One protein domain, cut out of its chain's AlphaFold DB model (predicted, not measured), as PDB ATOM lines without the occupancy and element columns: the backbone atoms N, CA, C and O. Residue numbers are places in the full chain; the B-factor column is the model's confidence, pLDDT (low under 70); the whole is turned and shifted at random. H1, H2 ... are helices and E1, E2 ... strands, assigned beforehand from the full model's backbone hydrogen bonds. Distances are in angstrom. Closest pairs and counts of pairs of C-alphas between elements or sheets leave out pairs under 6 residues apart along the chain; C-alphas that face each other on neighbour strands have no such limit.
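Overview. This is residues 2 to 68 of the 315 residues of an uncharacterized protein of Synergistaceae bacterium (UniProt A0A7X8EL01). A strongly curved, twisted sheet of three strands has two short helices, H1 and H2, beyond one of its ends, where E1 stops and E2 starts. The E2 and E3 hairpin runs past the beginning of E1 and sticks out at the other end, and residues 2 to 12 loop over one face of the sheet before E1. The printed part has 67 residues with three named strands and two named helices, in the order E1, H1, E2, E3, H2. The sheet's order is E1, E2, E3, antiparallel throughout, and the class is mixed, helices and strands. The whole is loose, with a radius of gyration of the C-alphas of 14.7 A and spans of 42 by 30 by 20 A.

Along the chain. Strand E1 is residues 13 to 18, 17.3 A long, and begins with C-alpha 13 at (-5.751, 10.763, 2.328). Helix H1 is residues 22 to 27, 8.6 A long. Strand E2, residues 40 to 48, is 26.4 A long, and its last C-alpha, 48, is at (-15.941, 16.280, -2.568). Strand E3, residues 51 to 59, is 26.7 A long. Helix H2, residues 61 to 64, is 5.5 A long and ends with C-alpha 64 at (-16.614, -10.036, 15.669).

Arrangement. E1 and E3 are the edge strands and E2 is the inner strand. E1 and E2 are antiparallel, with 154 degrees between their directions; N 17 and O 41 are within hydrogen-bond range at 2.8 A, and N 43 and O 15 at 3.0 A. E2 and E3 form a hairpin, with 168 degrees between their directions; N 44 and O 55 are within range at 2.9 A, and N 53 and O 46 at 2.8 A. The sheet is twisted, with C-alphas up to 4.4 A off its best plane. Neither H1 nor H2 is on the sheet. H1 and H2 only just touch, with 3 pairs of C-alphas within 8 A; the closest C-alphas are those of Ser 24 and Leu 64, 6.2 A apart. E1 and H2 are apart, as are H1 and E3; E2 and H2 are only just apart, at 8.3 A. In H1 every O i to N i+4 pair is within hydrogen-bond range, and H2, with 4 residues, is too short for such a pair.

Size, cuts and confidence. The two C-alphas farthest apart are those of Gly 33 and Gly 49, at 43.2 A. The printed part has no cut. The link from H1 to E2, residues 28 to 39, is long; the links E1 to H1, E2 to E3 and E3 to H2 are tight. The mean pLDDT of the printed part is 81.0, and residues 2 to 4, 30 to 33, 35 and 66 to 68 are under 70.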
ATOM      1  N   ALA A   2       8.041   5.462   2.856       44.34
ATOM      2  CA  ALA A   2       6.729   5.614   2.234       44.34
ATOM      3  C   ALA A   2       5.966   4.312   2.486       44.34
ATOM      4  O   ALA A   2       6.423   3.260   2.051       44.34
ATOM      5  N   VAL A   3       4.871   4.373   3.243       53.31
ATOM      6  CA  VAL A   3       3.970   3.228   3.398       53.31
ATOM      7  C   VAL A   3       3.311   3.015   2.031       53.31
ATOM      8  O   VAL A   3       2.643   3.932   1.548       53.31
ATOM      9  N   PRO A   4       3.539   1.883   1.344       61.59
ATOM     10  CA  PRO A   4       2.867   1.616   0.085       61.59
ATOM     11  C   PRO A   4       1.395   1.327   0.385       61.59
ATOM     12  O   PRO A   4       1.046   0.262   0.877       61.59
ATOM     13  N   TRP A   5       0.527   2.300   0.118       75.75
ATOM     14  CA  TRP A   5      -0.911   2.128   0.293       75.75
ATOM     15  C   TRP A   5      -1.470   1.199  -0.783       75.75
ATOM     16  O   TRP A   5      -1.194   1.377  -1.969       75.75
ATOM     17  N   GLU A   6      -2.263   0.208  -0.387       78.00
ATOM     18  CA  GLU A   6      -2.880  -0.737  -1.327       78.00
ATOM     19  C   GLU A   6      -4.281  -0.297  -1.765       78.00
ATOM     20  O   GLU A   6      -4.668  -0.518  -2.914       78.00
ATOM     21  N   ILE A   7      -5.009   0.403  -0.890       83.12
ATOM     22  CA  ILE A   7      -6.368   0.897  -1.136       83.12
ATOM     23  C   ILE A   7      -6.307   2.278  -1.793       83.12
ATOM     24  O   ILE A   7      -5.738   3.213  -1.231       83.12
ATOM     25  N   GLU A   8      -6.910   2.405  -2.981       86.62
ATOM     26  CA  GLU A   8      -7.118   3.674  -3.700       86.62
ATOM     27  C   GLU A   8      -5.887   4.603  -3.691       86.62
ATOM     28  O   GLU A   8      -5.915   5.724  -3.187       86.62
ATOM     29  N   LYS A   9      -4.776   4.144  -4.283       83.31
ATOM     30  CA  LYS A   9      -3.470   4.846  -4.323       83.31
ATOM     31  C   LYS A   9      -3.517   6.302  -4.795       83.31
ATOM     32  O   LYS A   9      -2.600   7.067  -4.522       83.31
ATOM     33  N   ARG A  10      -4.541   6.661  -5.571       85.75
ATOM     34  CA  ARG A  10      -4.720   8.003  -6.144       85.75
ATOM     35  C   ARG A  10      -5.478   8.955  -5.220       85.75
ATOM     36  O   ARG A  10      -5.594  10.131  -5.551       85.75
ATOM     37  N   TRP A  11      -6.048   8.464  -4.122       90.06
ATOM     38  CA  TRP A  11      -6.768   9.313  -3.180       90.06
ATOM     39  C   TRP A  11      -5.780  10.063  -2.285       90.06
ATOM     40  O   TRP A  11      -4.714   9.539  -1.979       90.06
ATOM     41  N   PRO A  12      -6.101  11.304  -1.889       85.25
ATOM     42  CA  PRO A  12      -5.142  12.165  -1.203       85.25
ATOM     43  C   PRO A  12      -4.901  11.788   0.263       85.25
ATOM     44  O   PRO A  12      -3.883  12.189   0.817       85.25
ATOM     45  N   ASN A  13      -5.819  11.055   0.900       91.19
ATOM     46  CA  ASN A  13      -5.751  10.763   2.328       91.19
ATOM     47  C   ASN A  13      -5.890   9.264   2.590       91.19
ATOM     48  O   ASN A  13      -6.838   8.631   2.116       91.19
ATOM     49  N   HIS A  14      -5.007   8.739   3.434       93.06
ATOM     50  CA  HIS A  14      -4.986   7.346   3.867       93.06
ATOM     51  C   HIS A  14      -4.861   7.261   5.381       93.06
ATOM     52  O   HIS A  14      -4.294   8.150   6.018       93.06
ATOM     53  N   PHE A  15      -5.386   6.188   5.957       91.44
ATOM     54  CA  PHE A  15      -5.300   5.932   7.386       91.44
ATOM     55  C   PHE A  15      -5.029   4.457   7.672       91.44
ATOM     56  O   PHE A  15      -5.368   3.567   6.888       91.44
ATOM     57  N   TYR A  16      -4.426   4.222   8.832       91.00
ATOM     58  CA  TYR A  16      -4.261   2.912   9.436       91.00
ATOM     59  C   TYR A  16      -4.569   3.034  10.927       91.00
ATOM     60  O   TYR A  16      -4.029   3.916  11.599       91.00
ATOM     61  N   LEU A  17      -5.441   2.173  11.436       89.00
ATOM     62  CA  LEU A  17      -5.852   2.137  12.831       89.00
ATOM     63  C   LEU A  17      -5.798   0.700  13.334       89.00
ATOM     64  O   LEU A  17      -6.315  -0.202  12.689       89.00
ATOM     65  N   TYR A  18      -5.205   0.500  14.504       87.50
ATOM     66  CA  TYR A  18      -5.269  -0.762  15.230       87.50
ATOM     67  C   TYR A  18      -5.964  -0.512  16.561       87.50
ATOM     68  O   TYR A  18      -5.543   0.359  17.324       87.50
ATOM     69  N   ASP A  19      -7.042  -1.240  16.830       86.50
ATOM     70  CA  ASP A  19      -7.902  -0.972  17.987       86.50
ATOM     71  C   ASP A  19      -7.410  -1.623  19.295       86.50
ATOM     72  O   ASP A  19      -7.987  -1.384  20.355       86.50
ATOM     73  N   GLY A  20      -6.383  -2.483  19.240       81.94
ATOM     74  CA  GLY A  20      -5.875  -3.222  20.403       81.94
ATOM     75  C   GLY A  20      -6.898  -4.154  21.071       81.94
ATOM     76  O   GLY A  20      -6.736  -4.506  22.241       81.94
ATOM     77  N   GLY A  21      -7.964  -4.527  20.360       81.56
ATOM     78  CA  GLY A  21      -9.078  -5.337  20.844       81.56
ATOM     79  C   GLY A  21     -10.133  -4.573  21.645       81.56
ATOM     80  O   GLY A  21     -10.906  -5.183  22.383       81.56
ATOM     81  N   ILE A  22     -10.183  -3.242  21.548       83.06
ATOM     82  CA  ILE A  22     -11.230  -2.441  22.200       83.06
ATOM     83  C   ILE A  22     -12.612  -2.759  21.614       83.06
ATOM     84  O   ILE A  22     -13.565  -2.925  22.382       83.06
ATOM     85  N   ALA A  23     -12.738  -2.877  20.290       79.25
ATOM     86  CA  ALA A  23     -14.012  -3.133  19.625       79.25
ATOM     87  C   ALA A  23     -14.565  -4.508  20.008       79.25
ATOM     88  O   ALA A  23     -15.720  -4.610  20.419       79.25
ATOM     89  N   SER A  24     -13.729  -5.549  19.976       77.69
ATOM     90  CA  SER A  24     -14.130  -6.904  20.369       77.69
ATOM     91  C   SER A  24     -14.514  -6.999  21.852       77.69
ATOM     92  O   SER A  24     -15.508  -7.645  22.177       77.69
ATOM     93  N   ARG A  25     -13.823  -6.284  22.759       81.38
ATOM     94  CA  ARG A  25     -14.216  -6.180  24.184       81.38
ATOM     95  C   ARG A  25     -15.539  -5.458  24.400       81.38
ATOM     96  O   ARG A  25     -16.253  -5.762  25.355       81.38
ATOM     97  N   LEU A  26     -15.832  -4.438  23.596       81.19
ATOM     98  CA  LEU A  26     -17.109  -3.737  23.675       81.19
ATOM     99  C   LEU A  26     -18.228  -4.642  23.153       81.19
ATOM    100  O   LEU A  26     -19.251  -4.802  23.814       81.19
ATOM    101  N   ALA A  27     -17.996  -5.278  22.006       75.69
ATOM    102  CA  ALA A  27     -18.949  -6.163  21.363       75.69
ATOM    103  C   ALA A  27     -19.259  -7.392  22.234       75.69
ATOM    104  O   ALA A  27     -20.428  -7.732  22.393       75.69
ATOM    105  N   SER A  28     -18.264  -7.984  22.906       76.38
ATOM    106  CA  SER A  28     -18.460  -9.140  23.794       76.38
ATOM    107  C   SER A  28     -19.344  -8.862  25.015       76.38
ATOM    108  O   SER A  28     -19.812  -9.799  25.657       76.38
ATOM    109  N   LYS A  29     -19.574  -7.589  25.374       77.06
ATOM    110  CA  LYS A  29     -20.526  -7.214  26.437       77.06
ATOM    111  C   LYS A  29     -21.978  -7.225  25.967       77.06
ATOM    112  O   LYS A  29     -22.876  -7.278  26.799       77.06
ATOM    113  N   ILE A  30     -22.197  -7.110  24.661       69.75
ATOM    114  CA  ILE A  30     -23.520  -6.977  24.041       69.75
ATOM    115  C   ILE A  30     -23.917  -8.295  23.368       69.75
ATOM    116  O   ILE A  30     -25.077  -8.694  23.422       69.75
ATOM    117  N   LEU A  31     -22.946  -8.978  22.759       64.38
ATOM    118  CA  LEU A  31     -23.124 -10.211  22.008       64.38
ATOM    119  C   LEU A  31     -22.303 -11.337  22.662       64.38
ATOM    120  O   LEU A  31     -21.069 -11.270  22.680       64.38
ATOM    121  N   PRO A  32     -22.960 -12.369  23.222       63.09
ATOM    122  CA  PRO A  32     -22.259 -13.500  23.814       63.09
ATOM    123  C   PRO A  32     -21.476 -14.284  22.748       63.09
ATOM    124  O   PRO A  32     -21.954 -14.490  21.637       63.09
ATOM    125  N   GLY A  33     -20.268 -14.735  23.099       67.12
ATOM    126  CA  GLY A  33     -19.429 -15.585  22.241       67.12
ATOM    127  C   GLY A  33     -18.341 -14.865  21.436       67.12
ATOM    128  O   GLY A  33     -17.528 -15.544  20.810       67.12
ATOM    129  N   ILE A  34     -18.272 -13.526  21.464       71.94
ATOM    130  CA  ILE A  34     -17.220 -12.770  20.759       71.94
ATOM    131  C   ILE A  34     -15.874 -12.978  21.454       71.94
ATOM    132  O   ILE A  34     -15.720 -12.681  22.643       71.94
ATOM    133  N   LYS A  35     -14.887 -13.473  20.700       69.38
ATOM    134  CA  LYS A  35     -13.508 -13.593  21.178       69.38
ATOM    135  C   LYS A  35     -12.829 -12.234  21.132       69.38
ATOM    136  O   LYS A  35     -13.042 -11.435  20.226       69.38
ATOM    137  N   THR A  36     -11.985 -11.969  22.123       72.62
ATOM    138  CA  THR A  36     -11.196 -10.741  22.141       72.62
ATOM    139  C   THR A  36     -10.073 -10.848  21.115       72.62
ATOM    140  O   THR A  36      -9.080 -11.528  21.358       72.62
ATOM    141  N   ALA A  37     -10.244 -10.181  19.981       76.81
ATOM    142  CA  ALA A  37      -9.268 -10.093  18.902       76.81
ATOM    143  C   ALA A  37      -8.976  -8.625  18.570       76.81
ATOM    144  O   ALA A  37      -9.819  -7.756  18.813       76.81
ATOM    145  N   GLY A  38      -7.769  -8.356  18.073       81.75
ATOM    146  CA  GLY A  38      -7.392  -7.040  17.563       81.75
ATOM    147  C   GLY A  38      -7.934  -6.833  16.152       81.75
ATOM    148  O   GLY A  38      -7.889  -7.747  15.336       81.75
ATOM    149  N   LEU A  39      -8.421  -5.629  15.881       86.19
ATOM    150  CA  LEU A  39      -8.926  -5.190  14.591       86.19
ATOM    151  C   LEU A  39      -7.936  -4.184  13.996       86.19
ATOM    152  O   LEU A  39      -7.715  -3.107  14.562       86.19
ATOM    153  N   SER A  40      -7.358  -4.529  12.849       87.88
ATOM    154  CA  SER A  40      -6.523  -3.619  12.058       87.88
ATOM    155  C   SER A  40      -7.341  -3.096  10.889       87.88
ATOM    156  O   SER A  40      -7.771  -3.881  10.056       87.88
ATOM    157  N   VAL A  41      -7.545  -1.785  10.795       89.81
ATOM    158  CA  VAL A  41      -8.290  -1.134   9.713       89.81
ATOM    159  C   VAL A  41      -7.347  -0.253   8.908       89.81
ATOM    160  O   VAL A  41      -6.752   0.684   9.437       89.81
ATOM    161  N   SER A  42      -7.249  -0.519   7.612       92.94
ATOM    162  CA  SER A  42      -6.591   0.351   6.642       92.94
ATOM    163  C   SER A  42      -7.633   0.952   5.708       92.94
ATOM    164  O   SER A  42      -8.636   0.310   5.390       92.94
ATOM    165  N   GLY A  43      -7.429   2.184   5.255       93.88
ATOM    166  CA  GLY A  43      -8.385   2.804   4.351       93.88
ATOM    167  C   GLY A  43      -7.907   4.088   3.705       93.88
ATOM    168  O   GLY A  43      -6.837   4.615   4.008       93.88
ATOM    169  N   ALA A  44      -8.733   4.578   2.790       94.44
ATOM    170  CA  ALA A  44      -8.538   5.827   2.075       94.44
ATOM    171  C   ALA A  44      -9.809   6.675   2.154       94.44
ATOM    172  O   ALA A  44     -10.921   6.142   2.118       94.44
ATOM    173  N   VAL A  45      -9.644   7.997   2.226       93.94
ATOM    174  CA  VAL A  45     -10.752   8.958   2.237       93.94
ATOM    175  C   VAL A  45     -10.569  10.043   1.182       93.94
ATOM    176  O   VAL A  45      -9.496  10.630   1.019       93.94
ATOM    177  N   ARG A  46     -11.652  10.334   0.462       93.94
ATOM    178  CA  ARG A  46     -11.733  11.426  -0.507       93.94
ATOM    179  C   ARG A  46     -12.942  12.288  -0.193       93.94
ATOM    180  O   ARG A  46     -14.059  11.785  -0.146       93.94
ATOM    181  N   PHE A  47     -12.715  13.586  -0.046       91.31
ATOM    182  CA  PHE A  47     -13.776  14.576   0.107       91.31
ATOM    183  C   PHE A  47     -14.131  15.182  -1.254       91.31
ATOM    184  O   PHE A  47     -13.267  15.334  -2.121       91.31
ATOM    185  N   SER A  48     -15.402  15.520  -1.436       86.06
ATOM    186  CA  SER A  48     -15.941  16.280  -2.568       86.06
ATOM    187  C   SER A  48     -16.749  17.463  -2.021       86.06
ATOM    188  O   SER A  48     -17.096  17.472  -0.845       86.06
ATOM    189  N   GLY A  49     -17.025  18.487  -2.838       71.44
ATOM    190  CA  GLY A  49     -17.547  19.797  -2.396       71.44
ATOM    191  C   GLY A  49     -18.830  19.805  -1.544       71.44
ATOM    192  O   GLY A  49     -19.152  20.842  -0.978       71.44
ATOM    193  N   GLY A  50     -19.526  18.676  -1.400       83.06
ATOM    194  CA  GLY A  50     -20.642  18.504  -0.467       83.06
ATOM    195  C   GLY A  50     -20.649  17.150   0.242       83.06
ATOM    196  O   GLY A  50     -21.663  16.771   0.806       83.06
ATOM    197  N   GLY A  51     -19.568  16.374   0.206       90.62
ATOM    198  CA  GLY A  51     -19.609  14.995   0.674       90.62
ATOM    199  C   GLY A  51     -18.248  14.333   0.748       90.62
ATOM    200  O   GLY A  51     -17.194  14.977   0.789       90.62
ATOM    201  N   GLY A  52     -18.262  13.013   0.764       93.88
ATOM    202  CA  GLY A  52     -17.045  12.241   0.711       93.88
ATOM    203  C   GLY A  52     -17.301  10.755   0.632       93.88
ATOM    204  O   GLY A  52     -18.422  10.263   0.743       93.88
ATOM    205  N   ARG A  53     -16.210  10.042   0.400       95.31
ATOM    206  CA  ARG A  53     -16.196   8.597   0.294       95.31
ATOM    207  C   ARG A  53     -15.018   8.053   1.081       95.31
ATOM    208  O   ARG A  53     -13.909   8.579   0.984       95.31
ATOM    209  N   VAL A  54     -15.262   6.987   1.831       95.38
ATOM    210  CA  VAL A  54     -14.249   6.196   2.529       95.38
ATOM    211  C   VAL A  54     -14.304   4.776   1.985       95.38
ATOM    212  O   VAL A  54     -15.384   4.203   1.873       95.38
ATOM    213  N   LYS A  55     -13.143   4.207   1.657       95.44
ATOM    214  CA  LYS A  55     -12.982   2.768   1.407       95.44
ATOM    215  C   LYS A  55     -12.044   2.197   2.454       95.44
ATOM    216  O   LYS A  55     -11.029   2.827   2.759       95.44
ATOM    217  N   TRP A  56     -12.364   1.027   2.991       94.19
ATOM    218  CA  TRP A  56     -11.526   0.378   3.994       94.19
ATOM    219  C   TRP A  56     -11.441  -1.128   3.798       94.19
ATOM    220  O   TRP A  56     -12.313  -1.751   3.192       94.19
ATOM    221  N   ARG A  57     -10.390  -1.688   4.389       93.00
ATOM    222  CA  ARG A  57     -10.218  -3.109   4.652       93.00
ATOM    223  C   ARG A  57      -9.802  -3.288   6.103       93.00
ATOM    224  O   ARG A  57      -8.881  -2.620   6.575       93.00
ATOM    225  N   ALA A  58     -10.486  -4.188   6.786       88.94
ATOM    226  CA  ALA A  58     -10.244  -4.557   8.159       88.94
ATOM    227  C   ALA A  58      -9.839  -6.031   8.247       88.94
ATOM    228  O   ALA A  58     -10.525  -6.901   7.714       88.94
ATOM    229  N   GLU A  59      -8.740  -6.297   8.939       86.94
ATOM    230  CA  GLU A  59      -8.275  -7.637   9.294       86.94
ATOM    231  C   GLU A  59      -8.723  -7.960  10.724       86.94
ATOM    232  O   GLU A  59      -8.641  -7.099  11.605       86.94
ATOM    233  N   GLY A  60      -9.214  -9.182  10.956       80.38
ATOM    234  CA  GLY A  60      -9.773  -9.605  12.250       80.38
ATOM    235  C   GLY A  60     -11.253  -9.249  12.459       80.38
ATOM    236  O   GLY A  60     -11.808  -9.516  13.522       80.38
ATOM    237  N   ALA A  61     -11.928  -8.674  11.455       79.88
ATOM    238  CA  ALA A  61     -13.361  -8.359  11.533       79.88
ATOM    239  C   ALA A  61     -14.246  -9.617  11.648       79.88
ATOM    240  O   ALA A  61     -15.335  -9.561  12.212       79.88
ATOM    241  N   GLU A  62     -13.766 -10.752  11.146       74.62
ATOM    242  CA  GLU A  62     -14.435 -12.058  11.201       74.62
ATOM    243  C   GLU A  62     -14.659 -12.531  12.649       74.62
ATOM    244  O   GLU A  62     -15.710 -13.083  12.970       74.62
ATOM    245  N   ASP A  63     -13.721 -12.225  13.552       74.25
ATOM    246  CA  ASP A  63     -13.800 -12.590  14.972       74.25
ATOM    247  C   ASP A  63     -14.916 -11.842  15.728       74.25
ATOM    248  O   ASP A  63     -15.297 -12.235  16.836       74.25
ATOM    249  N   LEU A  64     -15.469 -10.776  15.132       71.44
ATOM    250  CA  LEU A  64     -16.614 -10.036  15.669       71.44
ATOM    251  C   LEU A  64     -17.958 -10.731  15.392       71.44
ATOM    252  O   LEU A  64     -18.961 -10.346  15.995       71.44
ATOM    253  N   PHE A  65     -17.987 -11.763  14.539       70.00
ATOM    254  CA  PHE A  65     -19.197 -12.503  14.158       70.00
ATOM    255  C   PHE A  65     -19.088 -14.005  14.494       70.00
ATOM    256  O   PHE A  65     -19.164 -14.864  13.610       70.00
ATOM    257  N   PRO A  66     -18.923 -14.368  15.780       60.78
ATOM    258  CA  PRO A  66     -18.812 -15.758  16.211       60.78
ATOM    259  C   PRO A  66     -20.076 -16.542  15.836       60.78
ATOM    260  O   PRO A  66     -21.193 -16.122  16.127       60.78
ATOM    261  N   GLY A  67     -19.900 -17.697  15.192       63.22
ATOM    262  CA  GLY A  67     -21.011 -18.529  14.709       63.22
ATOM    263  C   GLY A  67     -21.433 -18.251  13.264       63.22
ATOM    264  O   GLY A  67     -22.190 -19.039  12.705       63.22
ATOM    265  N   PHE A  68     -20.879 -17.215  12.629       64.12
ATOM    266  CA  PHE A  68     -21.015 -16.961  11.197       64.12
ATOM    267  C   PHE A  68     -19.630 -16.978  10.537       64.12
ATOM    268  O   PHE A  68     -19.016 -15.919  10.402       64.12
TER     269      PHE A  68